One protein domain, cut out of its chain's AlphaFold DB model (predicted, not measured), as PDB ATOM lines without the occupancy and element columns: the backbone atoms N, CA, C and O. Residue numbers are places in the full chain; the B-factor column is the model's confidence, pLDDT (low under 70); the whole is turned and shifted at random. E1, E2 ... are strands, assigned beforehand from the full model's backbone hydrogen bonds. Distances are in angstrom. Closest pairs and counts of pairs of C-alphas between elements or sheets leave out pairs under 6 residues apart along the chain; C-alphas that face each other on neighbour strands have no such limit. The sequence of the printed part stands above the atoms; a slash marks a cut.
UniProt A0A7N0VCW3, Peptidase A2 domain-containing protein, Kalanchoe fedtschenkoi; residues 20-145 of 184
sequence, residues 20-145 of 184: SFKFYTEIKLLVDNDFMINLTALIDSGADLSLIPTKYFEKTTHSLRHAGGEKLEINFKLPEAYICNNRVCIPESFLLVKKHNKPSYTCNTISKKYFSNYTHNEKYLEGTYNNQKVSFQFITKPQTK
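Overview. This is residues 20 to 145 of the 184 residues of the protein "Peptidase A2 domain-containing protein" of Kalanchoe fedtschenkoi (UniProt A0A7N0VCW3). A strongly twisted sheet of five strands and a smaller sheet of three lie face to face, their strands crossed, as a sandwich. The hairpin E4 and E5 sticks out far from this body as an arm and makes the length, while the small pair E3 and E8 sits beside E9 at one edge of the larger sheet. The printed part has 126 residues, no named helix and twelve named strands, E1 to E12, and is all strand. The larger sheet has the order E7, E6, E1, E2, E9 and is mixed; E10, E11, E12 are antiparallel. The whole is only just compact, close to loose, with a radius of gyration of the C-alphas of 16.5 A, and spans 55 by 33 by 25 A.

Arrangement. In the larger sheet, E1, residues 21 to 31, and E2, residues 35 to 44, form a hairpin, with N 27 and O 39 2.9 A apart. E1 bends by 72 degrees at residue 24 and E2 by 68 degrees at residue 40. E6, residues 81 to 85, is antiparallel to E1, with N 82 and O 30 at 2.8 A, and forms a hairpin with E7, residues 88 to 92, with N 90 and O 83 at 2.9 A. E9, residues 105 to 107, is parallel to E2, with N 107 and O 42 at 2.8 A. E10, residues 116 to 120, E11, residues 124 to 129, and E12, residues 132 to 137, form a meander, each strand the antiparallel neighbour of the one before; N 126 and O 119 are 2.8 A apart, N 134 and O 127 2.9 A. The two sheets' strands stand at 63 degrees; the closest C-alphas of E1 and E12 are those of Thr 25 and Gln 137, 5.8 A apart. E7 runs on into E8, residues 94 to 97, at 57 degrees. E8 is parallel to E3, residues 50 to 53, with N 95 and O 50 at 2.8 A. The closest C-alphas of E3 and E9, Ser 50 and Cys 107, are 4.3 A apart. E4, residues 63 to 65, and E5, residues 71 to 73, form an antiparallel hairpin, with N 72 and O 64 within hydrogen-bond range at 2.8 A.

Along the chain. E1 begins at C-alpha 21, (-38.809, 8.742, 31.250), and is 26.0 A long; E2 is 24.2 A. E11 measures 16.0 A, and E12 16.6 A, ending at C-alpha 137, (-27.090, 4.534, 37.489).

Size, cuts and confidence. The C-alphas farthest apart, Gly 69 and Glu 122, are 56.5 A apart. The printed part has no cut and no long link. The mean pLDDT of the printed part is 79.3; residues 20, 99 to 104, 109 to 114 and 144 to 145 are under 70.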
ATOM      1  N   SER A  20     -43.270  10.494  31.544       63.22
ATOM      2  CA  SER A  20     -42.625   9.197  31.314       63.22
ATOM      3  C   SER A  20     -41.166   9.402  30.882       63.22
ATOM      4  O   SER A  20     -40.901  10.136  29.920       63.22
ATOM      5  N   PHE A  21     -40.236   8.731  31.547       71.19
ATOM      6  CA  PHE A  21     -38.809   8.742  31.250       71.19
ATOM      7  C   PHE A  21     -38.352   7.341  30.856       71.19
ATOM      8  O   PHE A  21     -38.882   6.335  31.335       71.19
ATOM      9  N   LYS A  22     -37.356   7.289  29.968       80.94
ATOM     10  CA  LYS A  22     -36.744   6.043  29.508       80.94
ATOM     11  C   LYS A  22     -35.237   6.115  29.654       80.94
ATOM     12  O   LYS A  22     -34.620   7.043  29.133       80.94
ATOM     13  N   PHE A  23     -34.629   5.147  30.320       83.06
ATOM     14  CA  PHE A  23     -33.172   5.069  30.420       83.06
ATOM     15  C   PHE A  23     -32.699   3.626  30.498       83.06
ATOM     16  O   PHE A  23     -33.440   2.729  30.898       83.06
ATOM     17  N   TYR A  24     -31.440   3.414  30.128       87.50
ATOM     18  CA  TYR A  24     -30.769   2.139  30.317       87.50
ATOM     19  C   TYR A  24     -29.977   2.128  31.621       87.50
ATOM     20  O   TYR A  24     -29.282   3.096  31.921       87.50
ATOM     21  N   THR A  25     -30.056   1.032  32.370       87.81
ATOM     22  CA  THR A  25     -29.260   0.774  33.583       87.81
ATOM     23  C   THR A  25     -28.806  -0.677  33.590       87.81
ATOM     24  O   THR A  25     -29.436  -1.542  32.977       87.81
ATOM     25  N   GLU A  26     -27.724  -0.964  34.301       89.75
ATOM     26  CA  GLU A  26     -27.406  -2.335  34.679       89.75
ATOM     27  C   GLU A  26     -28.284  -2.731  35.865       89.75
ATOM     28  O   GLU A  26     -28.510  -1.928  36.775       89.75
ATOM     29  N   ILE A  27     -28.797  -3.958  35.850       87.06
ATOM     30  CA  ILE A  27     -29.500  -4.554  36.986       87.06
ATOM     31  C   ILE A  27     -28.982  -5.960  37.250       87.06
ATOM     32  O   ILE A  27     -28.475  -6.633  36.348       87.06
ATOM     33  N   LYS A  28     -29.182  -6.415  38.487       91.25
ATOM     34  CA  LYS A  28     -29.075  -7.826  38.846       91.25
ATOM     35  C   LYS A  28     -30.481  -8.389  38.963       91.25
ATOM     36  O   LYS A  28     -31.267  -7.893  39.761       91.25
ATOM     37  N   LEU A  29     -30.807  -9.383  38.154       88.44
ATOM     38  CA  LEU A  29     -32.072 -10.094  38.216       88.44
ATOM     39  C   LEU A  29     -31.849 -11.411  38.961       88.44
ATOM     40  O   LEU A  29     -31.111 -12.260  38.466       88.44
ATOM     41  N   LEU A  30     -32.466 -11.565  40.128       88.94
ATOM     42  CA  LEU A  30     -32.561 -12.847  40.821       88.94
ATOM     43  C   LEU A  30     -33.795 -13.579  40.297       88.94
ATOM     44  O   LEU A  30     -34.868 -12.987  40.256       88.94
ATOM     45  N   VAL A  31     -33.642 -14.832  39.889       84.25
ATOM     46  CA  VAL A  31     -34.679 -15.676  39.290       84.25
ATOM     47  C   VAL A  31     -34.790 -16.964  40.100       84.25
ATOM     48  O   VAL A  31     -33.770 -17.577  40.410       84.25
ATOM     49  N   ASP A  32     -36.020 -17.329  40.458       81.56
ATOM     50  CA  ASP A  32     -36.384 -18.498  41.275       81.56
ATOM     51  C   ASP A  32     -35.575 -18.606  42.582       81.56
ATOM     52  O   ASP A  32     -35.245 -19.686  43.043       81.56
ATOM     53  N   ASN A  33     -35.214 -17.455  43.168       82.38
ATOM     54  CA  ASN A  33     -34.376 -17.313  44.372       82.38
ATOM     55  C   ASN A  33     -32.955 -17.907  44.305       82.38
ATOM     56  O   ASN A  33     -32.179 -17.688  45.234       82.38
ATOM     57  N   ASP A  34     -32.574 -18.525  43.188       82.31
ATOM     58  CA  ASP A  34     -31.326 -19.285  43.073       82.31
ATOM     59  C   ASP A  34     -30.381 -18.745  41.989       82.31
ATOM     60  O   ASP A  34     -29.159 -18.888  42.090       82.31
ATOM     61  N   PHE A  35     -30.908 -18.089  40.952       83.81
ATOM     62  CA  PHE A  35     -30.116 -17.685  39.791       83.81
ATOM     63  C   PHE A  35     -30.010 -16.166  39.644       83.81
ATOM     64  O   PHE A  35     -30.995 -15.479  39.390       83.81
ATOM     65  N   MET A  36     -28.793 -15.626  39.761       89.25
ATOM     66  CA  MET A  36     -28.515 -14.193  39.612       89.25
ATOM     67  C   MET A  36     -27.941 -13.886  38.224       89.25
ATOM     68  O   MET A  36     -26.920 -14.448  37.825       89.25
ATOM     69  N   ILE A  37     -28.544 -12.934  37.514       86.81
ATOM     70  CA  ILE A  37     -28.137 -12.523  36.167       86.81
ATOM     71  C   ILE A  37     -27.880 -11.023  36.135       86.81
ATOM     72  O   ILE A  37     -28.762 -10.235  36.467       86.81
ATOM     73  N   ASN A  38     -26.715 -10.615  35.640       88.94
ATOM     74  CA  ASN A  38     -26.472  -9.213  35.314       88.94
ATOM     75  C   ASN A  38     -26.968  -8.932  33.894       88.94
ATOM     76  O   ASN A  38     -26.608  -9.647  32.955       88.94
ATOM     77  N   LEU A  39     -27.788  -7.898  33.722       86.25
ATOM     78  CA  LEU A  39     -28.293  -7.515  32.409       86.25
ATOM     79  C   LEU A  39     -28.475  -6.002  32.285       86.25
ATOM     80  O   LEU A  39     -28.708  -5.300  33.267       86.25
ATOM     81  N   THR A  40     -28.405  -5.512  31.049       88.00
ATOM     82  CA  THR A  40     -28.805  -4.145  30.715       88.00
ATOM     83  C   THR A  40     -30.312  -4.090  30.510       88.00
ATOM     84  O   THR A  40     -30.867  -4.778  29.649       88.00
ATOM     85  N   ALA A  41     -30.958  -3.244  31.300       85.31
ATOM     86  CA  ALA A  41     -32.392  -3.061  31.349       85.31
ATOM     87  C   ALA A  41     -32.806  -1.723  30.745       85.31
ATOM     88  O   ALA A  41     -32.202  -0.703  31.074       85.31
ATOM     89  N   LEU A  42     -33.864  -1.710  29.931       87.19
ATOM     90  CA  LEU A  42     -34.619  -0.488  29.662       87.19
ATOM     91  C   LEU A  42     -35.599  -0.258  30.813       87.19
ATOM     92  O   LEU A  42     -36.543  -1.031  30.964       87.19
ATOM     93  N   ILE A  43     -35.406   0.801  31.592       83.50
ATOM     94  CA  ILE A  43     -36.443   1.306  32.490       83.50
ATOM     95  C   ILE A  43     -37.338   2.229  31.677       83.50
ATOM     96  O   ILE A  43     -36.851   3.193  31.086       83.50
ATOM     97  N   ASP A  44     -38.630   1.925  31.639       80.81
ATOM     98  CA  ASP A  44     -39.633   2.682  30.897       80.81
ATOM     99  C   ASP A  44     -40.843   2.939  31.792       80.81
ATOM    100  O   ASP A  44     -41.718   2.086  31.921       80.81
ATOM    101  N   SER A  45     -40.907   4.124  32.402       75.62
ATOM    102  CA  SER A  45     -42.029   4.480  33.284       75.62
ATOM    103  C   SER A  45     -43.345   4.728  32.540       75.62
ATOM    104  O   SER A  45     -44.370   4.960  33.176       75.62
ATOM    105  N   GLY A  46     -43.327   4.700  31.201       73.06
ATOM    106  CA  GLY A  46     -44.523   4.723  30.361       73.06
ATOM    107  C   GLY A  46     -44.932   3.349  29.823       73.06
ATOM    108  O   GLY A  46     -45.854   3.293  29.013       73.06
ATOM    109  N   ALA A  47     -44.241   2.266  30.190       76.81
ATOM    110  CA  ALA A  47     -44.668   0.914  29.846       76.81
ATOM    111  C   ALA A  47     -45.781   0.453  30.794       76.81
ATOM    112  O   ALA A  47     -45.758   0.770  31.976       76.81
ATOM    113  N   ASP A  48     -46.729  -0.343  30.303       75.00
ATOM    114  CA  ASP A  48     -47.774  -0.906  31.167       75.00
ATOM    115  C   ASP A  48     -47.262  -2.109  31.970       75.00
ATOM    116  O   ASP A  48     -47.667  -2.335  33.109       75.00
ATOM    117  N   LEU A  49     -46.343  -2.891  31.394       79.19
ATOM    118  CA  LEU A  49     -45.880  -4.166  31.942       79.19
ATOM    119  C   LEU A  49     -44.377  -4.358  31.713       79.19
ATOM    120  O   LEU A  49     -43.826  -3.908  30.707       79.19
ATOM    121  N   SER A  50     -43.728  -5.069  32.637       84.44
ATOM    122  CA  SER A  50     -42.345  -5.518  32.475       84.44
ATOM    123  C   SER A  50     -42.282  -6.720  31.531       84.44
ATOM    124  O   SER A  50     -43.105  -7.632  31.598       84.44
ATOM    125  N   LEU A  51     -41.286  -6.742  30.648       83.25
ATOM    126  CA  LEU A  51     -41.099  -7.753  29.612       83.25
ATOM    127  C   LEU A  51     -39.731  -8.407  29.749       83.25
ATOM    128  O   LEU A  51     -38.707  -7.723  29.855       83.25
ATOM    129  N   ILE A  52     -39.714  -9.738  29.664       81.31
ATOM    130  CA  ILE A  52     -38.481 -10.519  29.667       81.31
ATOM    131  C   ILE A  52     -38.497 -11.596  28.560       81.31
ATOM    132  O   ILE A  52     -39.548 -12.170  28.248       81.31
ATOM    133  N   PRO A  53     -37.352 -11.898  27.923       78.31
ATOM    134  CA  PRO A  53     -37.299 -12.876  26.852       78.31
ATOM    135  C   PRO A  53     -37.446 -14.298  27.369       78.31
ATOM    136  O   PRO A  53     -36.947 -14.654  28.436       78.31
ATOM    137  N   THR A  54     -37.985 -15.152  26.507       77.25
ATOM    138  CA  THR A  54     -38.183 -16.585  26.768       77.25
ATOM    139  C   THR A  54     -36.929 -17.353  27.179       77.25
ATOM    140  O   THR A  54     -37.048 -18.407  27.787       77.25
ATOM    141  N   LYS A  55     -35.728 -16.853  26.865       75.06
ATOM    142  CA  LYS A  55     -34.462 -17.509  27.235       75.06
ATOM    143  C   LYS A  55     -34.177 -17.508  28.744       75.06
ATOM    144  O   LYS A  55     -33.279 -18.223  29.163       75.06
ATOM    145  N   TYR A  56     -34.893 -16.693  29.522       73.06
ATOM    146  CA  TYR A  56     -34.735 -16.597  30.978       73.06
ATOM    147  C   TYR A  56     -35.799 -17.379  31.757       73.06
ATOM    148  O   TYR A  56     -35.820 -17.313  32.979       73.06
ATOM    149  N   PHE A  57     -36.700 -18.082  31.065       74.31
ATOM    150  CA  PHE A  57     -37.713 -18.914  31.706       74.31
ATOM    151  C   PHE A  57     -37.224 -20.340  31.865       74.31
ATOM    152  O   PHE A  57     -36.514 -20.875  31.009       74.31
ATOM    153  N   GLU A  58     -37.707 -20.976  32.922       71.38
ATOM    154  CA  GLU A  58     -37.484 -22.386  33.155       71.38
ATOM    155  C   GLU A  58     -38.471 -23.222  32.350       71.38
ATOM    156  O   GLU A  58     -39.685 -22.973  32.328       71.38
ATOM    157  N   LYS A  59     -37.935 -24.244  31.682       75.25
ATOM    158  CA  LYS A  59     -38.765 -25.315  31.144       75.25
ATOM    159  C   LYS A  59     -39.352 -26.084  32.314       75.25
ATOM    160  O   LYS A  59     -38.635 -26.450  33.238       75.25
ATOM    161  N   THR A  60     -40.640 -26.371  32.240       75.06
ATOM    162  CA  THR A  60     -41.319 -27.205  33.227       75.06
ATOM    163  C   THR A  60     -42.030 -28.348  32.523       75.06
ATOM    164  O   THR A  60     -42.341 -28.264  31.338       75.06
ATOM    165  N   THR A  61     -42.233 -29.441  33.248       81.38
ATOM    166  CA  THR A  61     -43.026 -30.600  32.815       81.38
ATOM    167  C   THR A  61     -44.357 -30.673  33.562       81.38
ATOM    168  O   THR A  61     -45.064 -31.680  33.495       81.38
ATOM    169  N   HIS A  62     -44.703 -29.611  34.300       83.81
ATOM    170  CA  HIS A  62     -45.956 -29.528  35.034       83.81
ATOM    171  C   HIS A  62     -47.149 -29.634  34.086       83.81
ATOM    172  O   HIS A  62     -47.150 -29.122  32.968       83.81
ATOM    173  N   SER A  63     -48.203 -30.275  34.571       85.56
ATOM    174  CA  SER A  63     -49.452 -30.391  33.839       85.56
ATOM    175  C   SER A  63     -50.634 -30.135  34.747       85.56
ATOM    176  O   SER A  63     -50.657 -30.623  35.876       85.56
ATOM    177  N   LEU A  64     -51.630 -29.430  34.231       86.50
ATOM    178  CA  LEU A  64     -52.893 -29.188  34.914       86.50
ATOM    179  C   LEU A  64     -53.989 -30.035  34.272       86.50
ATOM    180  O   LEU A  64     -53.929 -30.331  33.083       86.50
ATOM    181  N   ARG A  65     -55.010 -30.411  35.040       85.69
ATOM    182  CA  ARG A  65     -56.266 -30.924  34.481       85.69
ATOM    183  C   ARG A  65     -57.282 -29.793  34.486       85.69
ATOM    184  O   ARG A  65     -57.513 -29.202  35.539       85.69
ATOM    185  N   HIS A  66     -57.867 -29.476  33.334       81.81
ATOM    186  CA  HIS A  66     -58.996 -28.541  33.314       81.81
ATOM    187  C   HIS A  66     -60.276 -29.250  33.791       81.81
ATOM    188  O   HIS A  66     -60.310 -30.475  33.913       81.81
ATOM    189  N   ALA A  67     -61.344 -28.491  34.048       82.00
ATOM    190  CA  ALA A  67     -62.607 -29.022  34.573       82.00
ATOM    191  C   ALA A  67     -63.259 -30.117  33.696       82.00
ATOM    192  O   ALA A  67     -64.045 -30.907  34.206       82.00
ATOM    193  N   GLY A  68     -62.917 -30.200  32.404       85.19
ATOM    194  CA  GLY A  68     -63.367 -31.266  31.496       85.19
ATOM    195  C   GLY A  68     -62.474 -32.512  31.485       85.19
ATOM    196  O   GLY A  68     -62.728 -33.435  30.723       85.19
ATOM    197  N   GLY A  69     -61.445 -32.570  32.335       85.19
ATOM    198  CA  GLY A  69     -60.613 -33.754  32.542       85.19
ATOM    199  C   GLY A  69     -59.415 -33.893  31.601       85.19
ATOM    200  O   GLY A  69     -58.549 -34.725  31.888       85.19
ATOM    201  N   GLU A  70     -59.310 -33.080  30.543       91.19
ATOM    202  CA  GLU A  70     -58.135 -33.086  29.666       91.19
ATOM    203  C   GLU A  70     -56.896 -32.536  30.385       91.19
ATOM    204  O   GLU A  70     -56.967 -31.672  31.269       91.19
ATOM    205  N   LYS A  71     -55.733 -33.065  30.005       89.88
ATOM    206  CA  LYS A  71     -54.435 -32.666  30.550       89.88
ATOM    207  C   LYS A  71     -53.871 -31.519  29.710       89.88
ATOM    208  O   LYS A  71     -53.627 -31.685  28.521       89.88
ATOM    209  N   LEU A  72     -53.621 -30.380  30.343       87.31
ATOM    210  CA  LEU A  72     -52.909 -29.242  29.776       87.31
ATOM    211  C   LEU A  72     -51.436 -29.311  30.187       87.31
ATOM    212  O   LEU A  72     -51.121 -29.230  31.375       87.31
ATOM    213  N   GLU A  73     -50.535 -29.445  29.217       88.19
ATOM    214  CA  GLU A  73     -49.089 -29.420  29.463       88.19
ATOM    215  C   GLU A  73     -48.566 -27.983  29.513       88.19
ATOM    216  O   GLU A  73     -48.748 -27.194  28.582       88.19
ATOM    217  N   ILE A  74     -47.908 -27.634  30.618       82.62
ATOM    218  CA  ILE A  74     -47.262 -26.340  30.802       82.62
ATOM    219  C   ILE A  74     -45.803 -26.504  30.408       82.62
ATOM    220  O   ILE A  74     -45.056 -27.213  31.068       82.62
ATOM    221  N   ASN A  75     -45.385 -25.811  29.352       78.06
ATOM    222  CA  ASN A  75     -44.008 -25.897  28.860       78.06
ATOM    223  C   ASN A  75     -43.047 -24.933  29.575       78.06
ATOM    224  O   ASN A  75     -41.836 -25.151  29.573       78.06
ATOM    225  N   PHE A  76     -43.576 -23.861  30.175       77.00
ATOM    226  CA  PHE A  76     -42.789 -22.814  30.826       77.00
ATOM    227  C   PHE A  76     -43.521 -22.272  32.054       77.00
ATOM    228  O   PHE A  76     -44.730 -22.042  31.999       77.00
ATOM    229  N   LYS A  77     -42.788 -22.033  33.142       77.31
ATOM    230  CA  LYS A  77     -43.289 -21.360  34.351       77.31
ATOM    231  C   LYS A  77     -42.709 -19.949  34.409       77.31
ATOM    232  O   LYS A  77     -41.552 -19.765  34.049       77.31
ATOM    233  N   LEU A  78     -43.499 -18.979  34.873       73.38
ATOM    234  CA  LEU A  78     -42.983 -17.672  35.279       73.38
ATOM    235  C   LEU A  78     -42.221 -17.845  36.604       73.38
ATOM    236  O   LEU A  78     -42.874 -18.139  37.610       73.38
ATOM    237  N   PRO A  79     -40.884 -17.738  36.633       73.69
ATOM    238  CA  PRO A  79     -40.165 -17.799  37.897       73.69
ATOM    239  C   PRO A  79     -40.475 -16.546  38.720       73.69
ATOM    240  O   PRO A  79     -40.702 -15.466  38.162       73.69
ATOM    241  N   GLU A  80     -40.466 -16.684  40.045       83.25
ATOM    242  CA  GLU A  80     -40.377 -15.502  40.898       83.25
ATOM    243  C   GLU A  80     -39.085 -14.778  40.563       83.25
ATOM    244  O   GLU A  80     -38.034 -15.406  40.415       83.25
ATOM    245  N   ALA A  81     -39.156 -13.467  40.404       85.00
ATOM    246  CA  ALA A  81     -37.989 -12.718  40.013       85.00
ATOM    247  C   ALA A  81     -37.917 -11.385  40.738       85.00
ATOM    248  O   ALA A  81     -38.932 -10.770  41.063       85.00
ATOM    249  N   TYR A  82     -36.689 -10.956  41.004       89.00
ATOM    250  CA  TYR A  82     -36.409  -9.781  41.804       89.00
ATOM    251  C   TYR A  82     -35.348  -8.926  41.128       89.00
ATOM    252  O   TYR A  82     -34.306  -9.421  40.697       89.00
ATOM    253  N   ILE A  83     -35.591  -7.621  41.075       89.25
ATOM    254  CA  ILE A  83     -34.580  -6.643  40.684       89.25
ATOM    255  C   ILE A  83     -33.767  -6.317  41.927       89.25
ATOM    256  O   ILE A  83     -34.249  -5.665  42.854       89.25
ATOM    257  N   CYS A  84     -32.526  -6.775  41.942       89.12
ATOM    258  CA  CYS A  84     -31.611  -6.588  43.047       89.12
ATOM    259  C   CYS A  84     -30.654  -5.424  42.785       89.12
ATOM    260  O   CYS A  84     -30.010  -5.308  41.738       89.12
ATOM    261  N   ASN A  85     -30.536  -4.573  43.794       86.38
ATOM    262  CA  ASN A  85     -29.622  -3.455  43.852       86.38
ATOM    263  C   ASN A  85     -28.967  -3.441  45.236       86.38
ATOM    264  O   ASN A  85     -29.627  -3.244  46.258       86.38
ATOM    265  N   ASN A  86     -27.658  -3.681  45.271       81.69
ATOM    266  CA  ASN A  86     -26.904  -3.864  46.510       81.69
ATOM    267  C   ASN A  86     -27.522  -4.951  47.411       81.69
ATOM    268  O   ASN A  86     -27.465  -6.126  47.061       81.69
ATOM    269  N   ARG A  87     -28.079  -4.572  48.568       83.69
ATOM    270  CA  ARG A  87     -28.692  -5.487  49.550       83.69
ATOM    271  C   ARG A  87     -30.219  -5.555  49.445       83.69
ATOM    272  O   ARG A  87     -30.848  -6.233  50.248       83.69
ATOM    273  N   VAL A  88     -30.802  -4.840  48.484       89.00
ATOM    274  CA  VAL A  88     -32.250  -4.706  48.315       89.00
ATOM    275  C   VAL A  88     -32.675  -5.472  47.073       89.00
ATOM    276  O   VAL A  88     -32.101  -5.258  46.010       89.00
ATOM    277  N   CYS A  89     -33.692  -6.321  47.185       89.81
ATOM    278  CA  CYS A  89     -34.296  -7.020  46.054       89.81
ATOM    279  C   CYS A  89     -35.791  -6.693  46.008       89.81
ATOM    280  O   CYS A  89     -36.515  -6.918  46.980       89.81
ATOM    281  N   ILE A  90     -36.237  -6.113  44.896       88.00
ATOM    282  CA  ILE A  90     -37.623  -5.690  44.683       88.00
ATOM    283  C   ILE A  90     -38.330  -6.756  43.841       88.00
ATOM    284  O   ILE A  90     -37.807  -7.089  42.775       88.00
ATOM    285  N   PRO A  91     -39.477  -7.298  44.288       87.50
ATOM    286  CA  PRO A  91     -40.206  -8.319  43.547       87.50
ATOM    287  C   PRO A  91     -40.760  -7.760  42.239       87.50
ATOM    288  O   PRO A  91     -41.277  -6.644  42.186       87.50
ATOM    289  N   GLU A  92     -40.682  -8.578  41.198       84.25
ATOM    290  CA  GLU A  92     -40.989  -8.209  39.830       84.25
ATOM    291  C   GLU A  92     -41.878  -9.250  39.154       84.25
ATOM    292  O   GLU A  92     -41.706 -10.454  39.337       84.25
ATOM    293  N   SER A  93     -42.827  -8.794  38.337       81.56
ATOM    294  CA  SER A  93     -43.681  -9.675  37.541       81.56
ATOM    295  C   SER A  93     -43.504  -9.368  36.066       81.56
ATOM    296  O   SER A  93     -43.681  -8.231  35.632       81.56
ATOM    297  N   PHE A  94     -43.184 -10.393  35.283       79.69
ATOM    298  CA  PHE A  94     -42.882 -10.237  33.867       79.69
ATOM    299  C   PHE A  94     -43.959 -10.834  32.973       79.69
ATOM    300  O   PHE A  94     -44.586 -11.830  33.314       79.69
ATOM    301  N   LEU A  95     -44.104 -10.278  31.775       80.00
ATOM    302  CA  LEU A  95     -44.680 -10.996  30.649       80.00
ATOM    303  C   LEU A  95     -43.584 -11.560  29.747       80.00
ATOM    304  O   LEU A  95     -42.532 -10.956  29.515       80.00
ATOM    305  N   LEU A  96     -43.877 -12.745  29.223       77.69
ATOM    306  CA  LEU A  96     -43.011 -13.487  28.326       77.69
ATOM    307  C   LEU A  96     -43.093 -12.917  26.911       77.69
ATOM    308  O   LEU A  96     -44.178 -12.832  26.335       77.69
ATOM    309  N   VAL A  97     -41.941 -12.627  26.310       75.81
ATOM    310  CA  VAL A  97     -41.884 -12.176  24.914       75.81
ATOM    311  C   VAL A  97     -40.968 -13.068  24.085       75.81
ATOM    312  O   VAL A  97     -39.797 -13.286  24.418       75.81
ATOM    313  N   LYS A  98     -41.485 -13.571  22.955       70.06
ATOM    314  CA  LYS A  98     -40.653 -14.204  21.925       70.06
ATOM    315  C   LYS A  98     -39.799 -13.118  21.266       70.06
ATOM    316  O   LYS A  98     -40.322 -12.306  20.521       70.06
ATOM    317  N   LYS A  99     -38.500 -13.129  21.589       61.94
ATOM    318  CA  LYS A  99     -37.366 -12.427  20.948       61.94
ATOM    319  C   LYS A  99     -37.720 -11.141  20.165       61.94
ATOM    320  O   LYS A  99     -38.175 -11.209  19.030       61.94
ATOM    321  N   HIS A 100     -37.348  -9.980  20.709       54.84
ATOM    322  CA  HIS A 100     -37.290  -8.710  19.971       54.84
ATOM    323  C   HIS A 100     -35.842  -8.260  19.711       54.84
ATOM    324  O   HIS A 100     -34.924  -8.623  20.440       54.84
ATOM    325  N   ASN A 101     -35.647  -7.441  18.671       54.38
ATOM    326  CA  ASN A 101     -34.342  -6.938  18.201       54.38
ATOM    327  C   ASN A 101     -33.725  -5.826  19.080       54.38
ATOM    328  O   ASN A 101     -32.771  -5.171  18.671       54.38
ATOM    329  N   LYS A 102     -34.288  -5.560  20.260       56.81
ATOM    330  CA  LYS A 102     -33.915  -4.461  21.162       56.81
ATOM    331  C   LYS A 102     -33.633  -5.013  22.566       56.81
ATOM    332  O   LYS A 102     -33.984  -6.171  22.800       56.81
ATOM    333  N   PRO A 103     -32.921  -4.261  23.436       55.16
ATOM    334  CA  PRO A 103     -32.338  -4.758  24.680       55.16
ATOM    335  C   PRO A 103     -33.282  -5.685  25.411       55.16
ATOM    336  O   PRO A 103     -34.469  -5.409  25.560       55.16
ATOM    337  N   SER A 104     -32.713  -6.829  25.777       65.81
ATOM    338  CA  SER A 104     -33.450  -8.036  26.110       65.81
ATOM    339  C   SER A 104     -34.521  -7.790  27.174       65.81
ATOM    340  O   SER A 104     -35.547  -8.432  27.102       65.81
ATOM    341  N   TYR A 105     -34.357  -6.837  28.086       73.69
ATOM    342  CA  TYR A 105     -35.256  -6.604  29.210       73.69
ATOM    343  C   TYR A 105     -35.871  -5.198  29.177       73.69
ATOM    344  O   TYR A 105     -35.147  -4.209  29.040       73.69
ATOM    345  N   THR A 106     -37.191  -5.105  29.351       76.12
ATOM    346  CA  THR A 106     -37.899  -3.841  29.621       76.12
ATOM    347  C   THR A 106     -38.583  -3.949  30.971       76.12
ATOM    348  O   THR A 106     -39.285  -4.920  31.230       76.12
ATOM    349  N   CYS A 107     -38.391  -2.962  31.828       76.12
ATOM    350  CA  CYS A 107     -38.981  -2.927  33.152       76.12
ATOM    351  C   CYS A 107     -39.815  -1.677  33.320       76.12
ATOM    352  O   CYS A 107     -39.340  -0.555  33.130       76.12
ATOM    353  N   ASN A 108     -41.063  -1.913  33.703       73.56
ATOM    354  CA  ASN A 108     -41.958  -0.867  34.154       73.56
ATOM    355  C   ASN A 108     -41.668  -0.506  35.625       73.56
ATOM    356  O   ASN A 108     -41.905   0.601  36.080       73.56
ATOM    357  N   THR A 109     -41.112  -1.432  36.398       61.66
ATOM    358  CA  THR A 109     -41.301  -1.540  37.856       61.66
ATOM    359  C   THR A 109     -40.393  -0.710  38.739       61.66
ATOM    360  O   THR A 109     -40.471  -0.787  39.963       61.66
ATOM    361  N   ILE A 110     -39.735   0.280  38.149       57.72
ATOM    362  CA  ILE A 110     -39.584   1.543  38.887       57.72
ATOM    363  C   ILE A 110     -40.875   2.381  38.798       57.72
ATOM    364  O   ILE A 110     -40.884   3.605  38.902       57.72
ATOM    365  N   SER A 111     -42.003   1.702  38.600       50.94
ATOM    366  CA  SER A 111     -43.342   2.224  38.742       50.94
ATOM    367  C   SER A 111     -43.573   2.660  40.189       50.94
ATOM    368  O   SER A 111     -43.021   2.107  41.147       50.94
ATOM    369  N   LYS A 112     -44.473   3.629  40.343       54.31
ATOM    370  CA  LYS A 112     -44.935   4.237  41.603       54.31
ATOM    371  C   LYS A 112     -45.405   3.238  42.684       54.31
ATOM    372  O   LYS A 112     -45.733   3.662  43.784       54.31
ATOM    373  N   LYS A 113     -45.483   1.937  42.377       59.38
ATOM    374  CA  LYS A 113     -46.022   0.880  43.242       59.38
ATOM    375  C   LYS A 113     -45.102   0.504  44.407       59.38
ATOM    376  O   LYS A 113     -45.608   0.229  45.488       59.38
ATOM    377  N   TYR A 114     -43.783   0.476  44.197       67.25
ATOM    378  CA  TYR A 114     -42.825   0.011  45.215       67.25
ATOM    379  C   TYR A 114     -41.867   1.103  45.697       67.25
ATOM    380  O   TYR A 114     -41.386   1.035  46.826       67.25
ATOM    381  N   PHE A 115     -41.596   2.109  44.862       72.12
ATOM    382  CA  PHE A 115     -40.659   3.182  45.185       72.12
ATOM    383  C   PHE A 115     -41.391   4.388  45.761       72.12
ATOM    384  O   PHE A 115     -42.162   5.054  45.069       72.12
ATOM    385  N   SER A 116     -41.096   4.706  47.018       72.56
ATOM    386  CA  SER A 116     -41.447   5.989  47.621       72.56
ATOM    387  C   SER A 116     -40.275   6.967  47.515       72.56
ATOM    388  O   SER A 116     -39.123   6.561  47.342       72.56
ATOM    389  N   ASN A 117     -40.581   8.267  47.607       76.06
ATOM    390  CA  ASN A 117     -39.593   9.350  47.694       76.06
ATOM    391  C   ASN A 117     -38.514   9.310  46.600       76.06
ATOM    392  O   ASN A 117     -37.348   9.611  46.859       76.06
ATOM    393  N   TYR A 118     -38.886   8.895  45.389       76.81
ATOM    394  CA  TYR A 118     -37.917   8.771  44.314       76.81
ATOM    395  C   TYR A 118     -37.548  10.145  43.738       76.81
ATOM    396  O   TYR A 118     -38.386  11.039  43.615       76.81
ATOM    397  N   THR A 119     -36.283  10.301  43.366       75.19
ATOM    398  CA  THR A 119     -35.731  11.474  42.682       75.19
ATOM    399  C   THR A 119     -34.802  11.005  41.572       75.19
ATOM    400  O   THR A 119     -34.185   9.946  41.669       75.19
ATOM    401  N   HIS A 120     -34.697  11.773  40.496       75.88
ATOM    402  CA  HIS A 120     -33.753  11.476  39.427       75.88
ATOM    403  C   HIS A 120     -33.108  12.748  38.901       75.88
ATOM    404  O   HIS A 120     -33.639  13.844  39.062       75.88
ATOM    405  N   ASN A 121     -31.960  12.579  38.261       75.75
ATOM    406  CA  ASN A 121     -31.268  13.624  37.517       75.75
ATOM    407  C   ASN A 121     -30.757  13.045  36.192       75.75
ATOM    408  O   ASN A 121     -31.272  12.043  35.721       75.75
ATOM    409  N   GLU A 122     -29.746  13.646  35.569       73.31
ATOM    410  CA  GLU A 122     -29.197  13.137  34.305       73.31
ATOM    411  C   GLU A 122     -28.341  11.863  34.435       73.31
ATOM    412  O   GLU A 122     -27.956  11.287  33.416       73.31
ATOM    413  N   LYS A 123     -28.010  11.430  35.657       82.31
ATOM    414  CA  LYS A 123     -27.046  10.353  35.947       82.31
ATOM    415  C   LYS A 123     -27.641   9.167  36.693       82.31
ATOM    416  O   LYS A 123     -27.125   8.061  36.550       82.31
ATOM    417  N   TYR A 124     -28.649   9.383  37.530       85.00
ATOM    418  CA  TYR A 124     -29.212   8.324  38.355       85.00
ATOM    419  C   TYR A 124     -30.695   8.524  38.650       85.00
ATOM    420  O   TYR A 124     -31.227   9.635  38.584       85.00
ATOM    421  N   LEU A 125     -31.326   7.424  39.057       83.00
ATOM    422  CA  LEU A 125     -32.625   7.373  39.714       83.00
ATOM    423  C   LEU A 125     -32.441   6.763  41.099       83.00
ATOM    424  O   LEU A 125     -31.973   5.635  41.234       83.00
ATOM    425  N   GLU A 126     -32.835   7.502  42.124       86.62
ATOM    426  CA  GLU A 126     -32.791   7.075  43.515       86.62
ATOM    427  C   GLU A 126     -34.188   7.040  44.113       86.62
ATOM    428  O   GLU A 126     -35.058   7.807  43.721       86.62
ATOM    429  N   GLY A 127     -34.400   6.170  45.091       84.50
ATOM    430  CA  GLY A 127     -35.616   6.152  45.893       84.50
ATOM    431  C   GLY A 127     -35.500   5.179  47.052       84.50
ATOM    432  O   GLY A 127     -34.409   4.690  47.363       84.50
ATOM    433  N   THR A 128     -36.626   4.905  47.701       86.31
ATOM    434  CA  THR A 128     -36.678   3.987  48.839       86.31
ATOM    435  C   THR A 128     -37.661   2.851  48.610       86.31
ATOM    436  O   THR A 128     -38.797   3.079  48.197       86.31
ATOM    437  N   TYR A 129     -37.230   1.636  48.946       87.44
ATOM    438  CA  TYR A 129     -38.059   0.436  49.036       87.44
ATOM    439  C   TYR A 129     -37.864  -0.178  50.424       87.44
ATOM    440  O   TYR A 129     -36.727  -0.384  50.845       87.44
ATOM    441  N   ASN A 130     -38.948  -0.424  51.166       87.38
ATOM    442  CA  ASN A 130     -38.900  -0.904  52.557       87.38
ATOM    443  C   ASN A 130     -37.923  -0.106  53.448       87.38
ATOM    444  O   ASN A 130     -37.138  -0.677  54.201       87.38
ATOM    445  N   ASN A 131     -37.948   1.227  53.327       86.38
ATOM    446  CA  ASN A 131     -37.055   2.170  54.020       86.38
ATOM    447  C   ASN A 131     -35.553   1.999  53.715       86.38
ATOM    448  O   ASN A 131     -34.719   2.632  54.358       86.38
ATOM    449  N   GLN A 132     -35.193   1.185  52.722       89.06
ATOM    450  CA  GLN A 132     -33.824   1.024  52.250       89.06
ATOM    451  C   GLN A 132     -33.626   1.818  50.962       89.06
ATOM    452  O   GLN A 132     -34.473   1.808  50.064       89.06
ATOM    453  N   LYS A 133     -32.501   2.534  50.882       87.88
ATOM    454  CA  LYS A 133     -32.151   3.339  49.713       87.88
ATOM    455  C   LYS A 133     -31.769   2.433  48.544       87.88
ATOM    456  O   LYS A 133     -30.955   1.524  48.701       87.88
ATOM    457  N   VAL A 134     -32.306   2.735  47.370       88.38
ATOM    458  CA  VAL A 134     -31.986   2.071  46.106       88.38
ATOM    459  C   VAL A 134     -31.582   3.125  45.076       88.38
ATOM    460  O   VAL A 134     -32.181   4.198  45.036       88.38
ATOM    461  N   SER A 135     -30.553   2.840  44.271       88.19
ATOM    462  CA  SER A 135     -29.980   3.787  43.302       88.19
ATOM    463  C   SER A 135     -29.598   3.089  42.001       88.19
ATOM    464  O   SER A 135     -28.754   2.195  42.005       88.19
ATOM    465  N   PHE A 136     -30.202   3.490  40.887       86.94
ATOM    466  CA  PHE A 136     -29.903   2.980  39.550       86.94
ATOM    467  C   PHE A 136     -29.127   4.025  38.758       86.94
ATOM    468  O   PHE A 136     -29.613   5.138  38.555       86.94
ATOM    469  N   GLN A 137     -27.928   3.662  38.305       89.69
ATOM    470  CA  GLN A 137     -27.090   4.534  37.489       89.69
ATOM    471  C   GLN A 137     -27.431   4.396  36.011       89.69
ATOM    472  O   GLN A 137     -27.640   3.303  35.487       89.69
ATOM    473  N   PHE A 138     -27.458   5.524  35.322       87.44
ATOM    474  CA  PHE A 138     -27.821   5.572  33.920       87.44
ATOM    475  C   PHE A 138     -26.614   5.252  33.042       87.44
ATOM    476  O   PHE A 138     -25.589   5.926  33.099       87.44
ATOM    477  N   ILE A 139     -26.766   4.254  32.175       87.19
ATOM    478  CA  ILE A 139     -25.833   3.964  31.078       87.19
ATOM    479  C   ILE A 139     -26.032   4.983  29.950       87.19
ATOM    480  O   ILE A 139     -25.085   5.415  29.299       87.19
ATOM    481  N   THR A 140     -27.284   5.376  29.708       80.12
ATOM    482  CA  THR A 140     -27.654   6.363  28.688       80.12
ATOM    483  C   THR A 140     -28.351   7.543  29.328       80.12
ATOM    484  O   THR A 140     -29.164   7.344  30.230       80.12
ATOM    485  N   LYS A 141     -28.150   8.747  28.781       74.19
ATOM    486  CA  LYS A 141     -28.933   9.919  29.189       74.19
ATOM    487  C   LYS A 141     -30.437   9.603  29.136       74.19
ATOM    488  O   LYS A 141     -30.882   8.997  28.156       74.19
ATOM    489  N   PRO A 142     -31.209   9.994  30.162       73.44
ATOM    490  CA  PRO A 142     -32.628   9.702  30.219       73.44
ATOM    491  C   PRO A 142     -33.335  10.406  29.062       73.44
ATOM    492  O   PRO A 142     -33.224  11.618  28.874       73.44
ATOM    493  N   GLN A 143     -34.055   9.629  28.261       71.25
ATOM    494  CA  GLN A 143     -34.896  10.143  27.197       71.25
ATOM    495  C   GLN A 143     -36.237  10.542  27.795       71.25
ATOM    496  O   GLN A 143     -36.980   9.712  28.323       71.25
ATOM    497  N   THR A 144     -36.557  11.822  27.686       66.56
ATOM    498  CA  THR A 144     -37.865  12.353  28.048       66.56
ATOM    499  C   THR A 144     -38.615  12.663  26.758       66.56
ATOM    500  O   THR A 144     -38.166  13.439  25.919       66.56
ATOM    501  N   LYS A 145     -39.754  11.998  26.541       56.38
ATOM    502  CA  LYS A 145     -40.471  12.056  25.254       56.38
ATOM    503  C   LYS A 145     -41.170  13.397  24.978       56.38
ATOM    504  O   LYS A 145     -41.635  13.602  23.870       56.38
TER     505      LYS A 145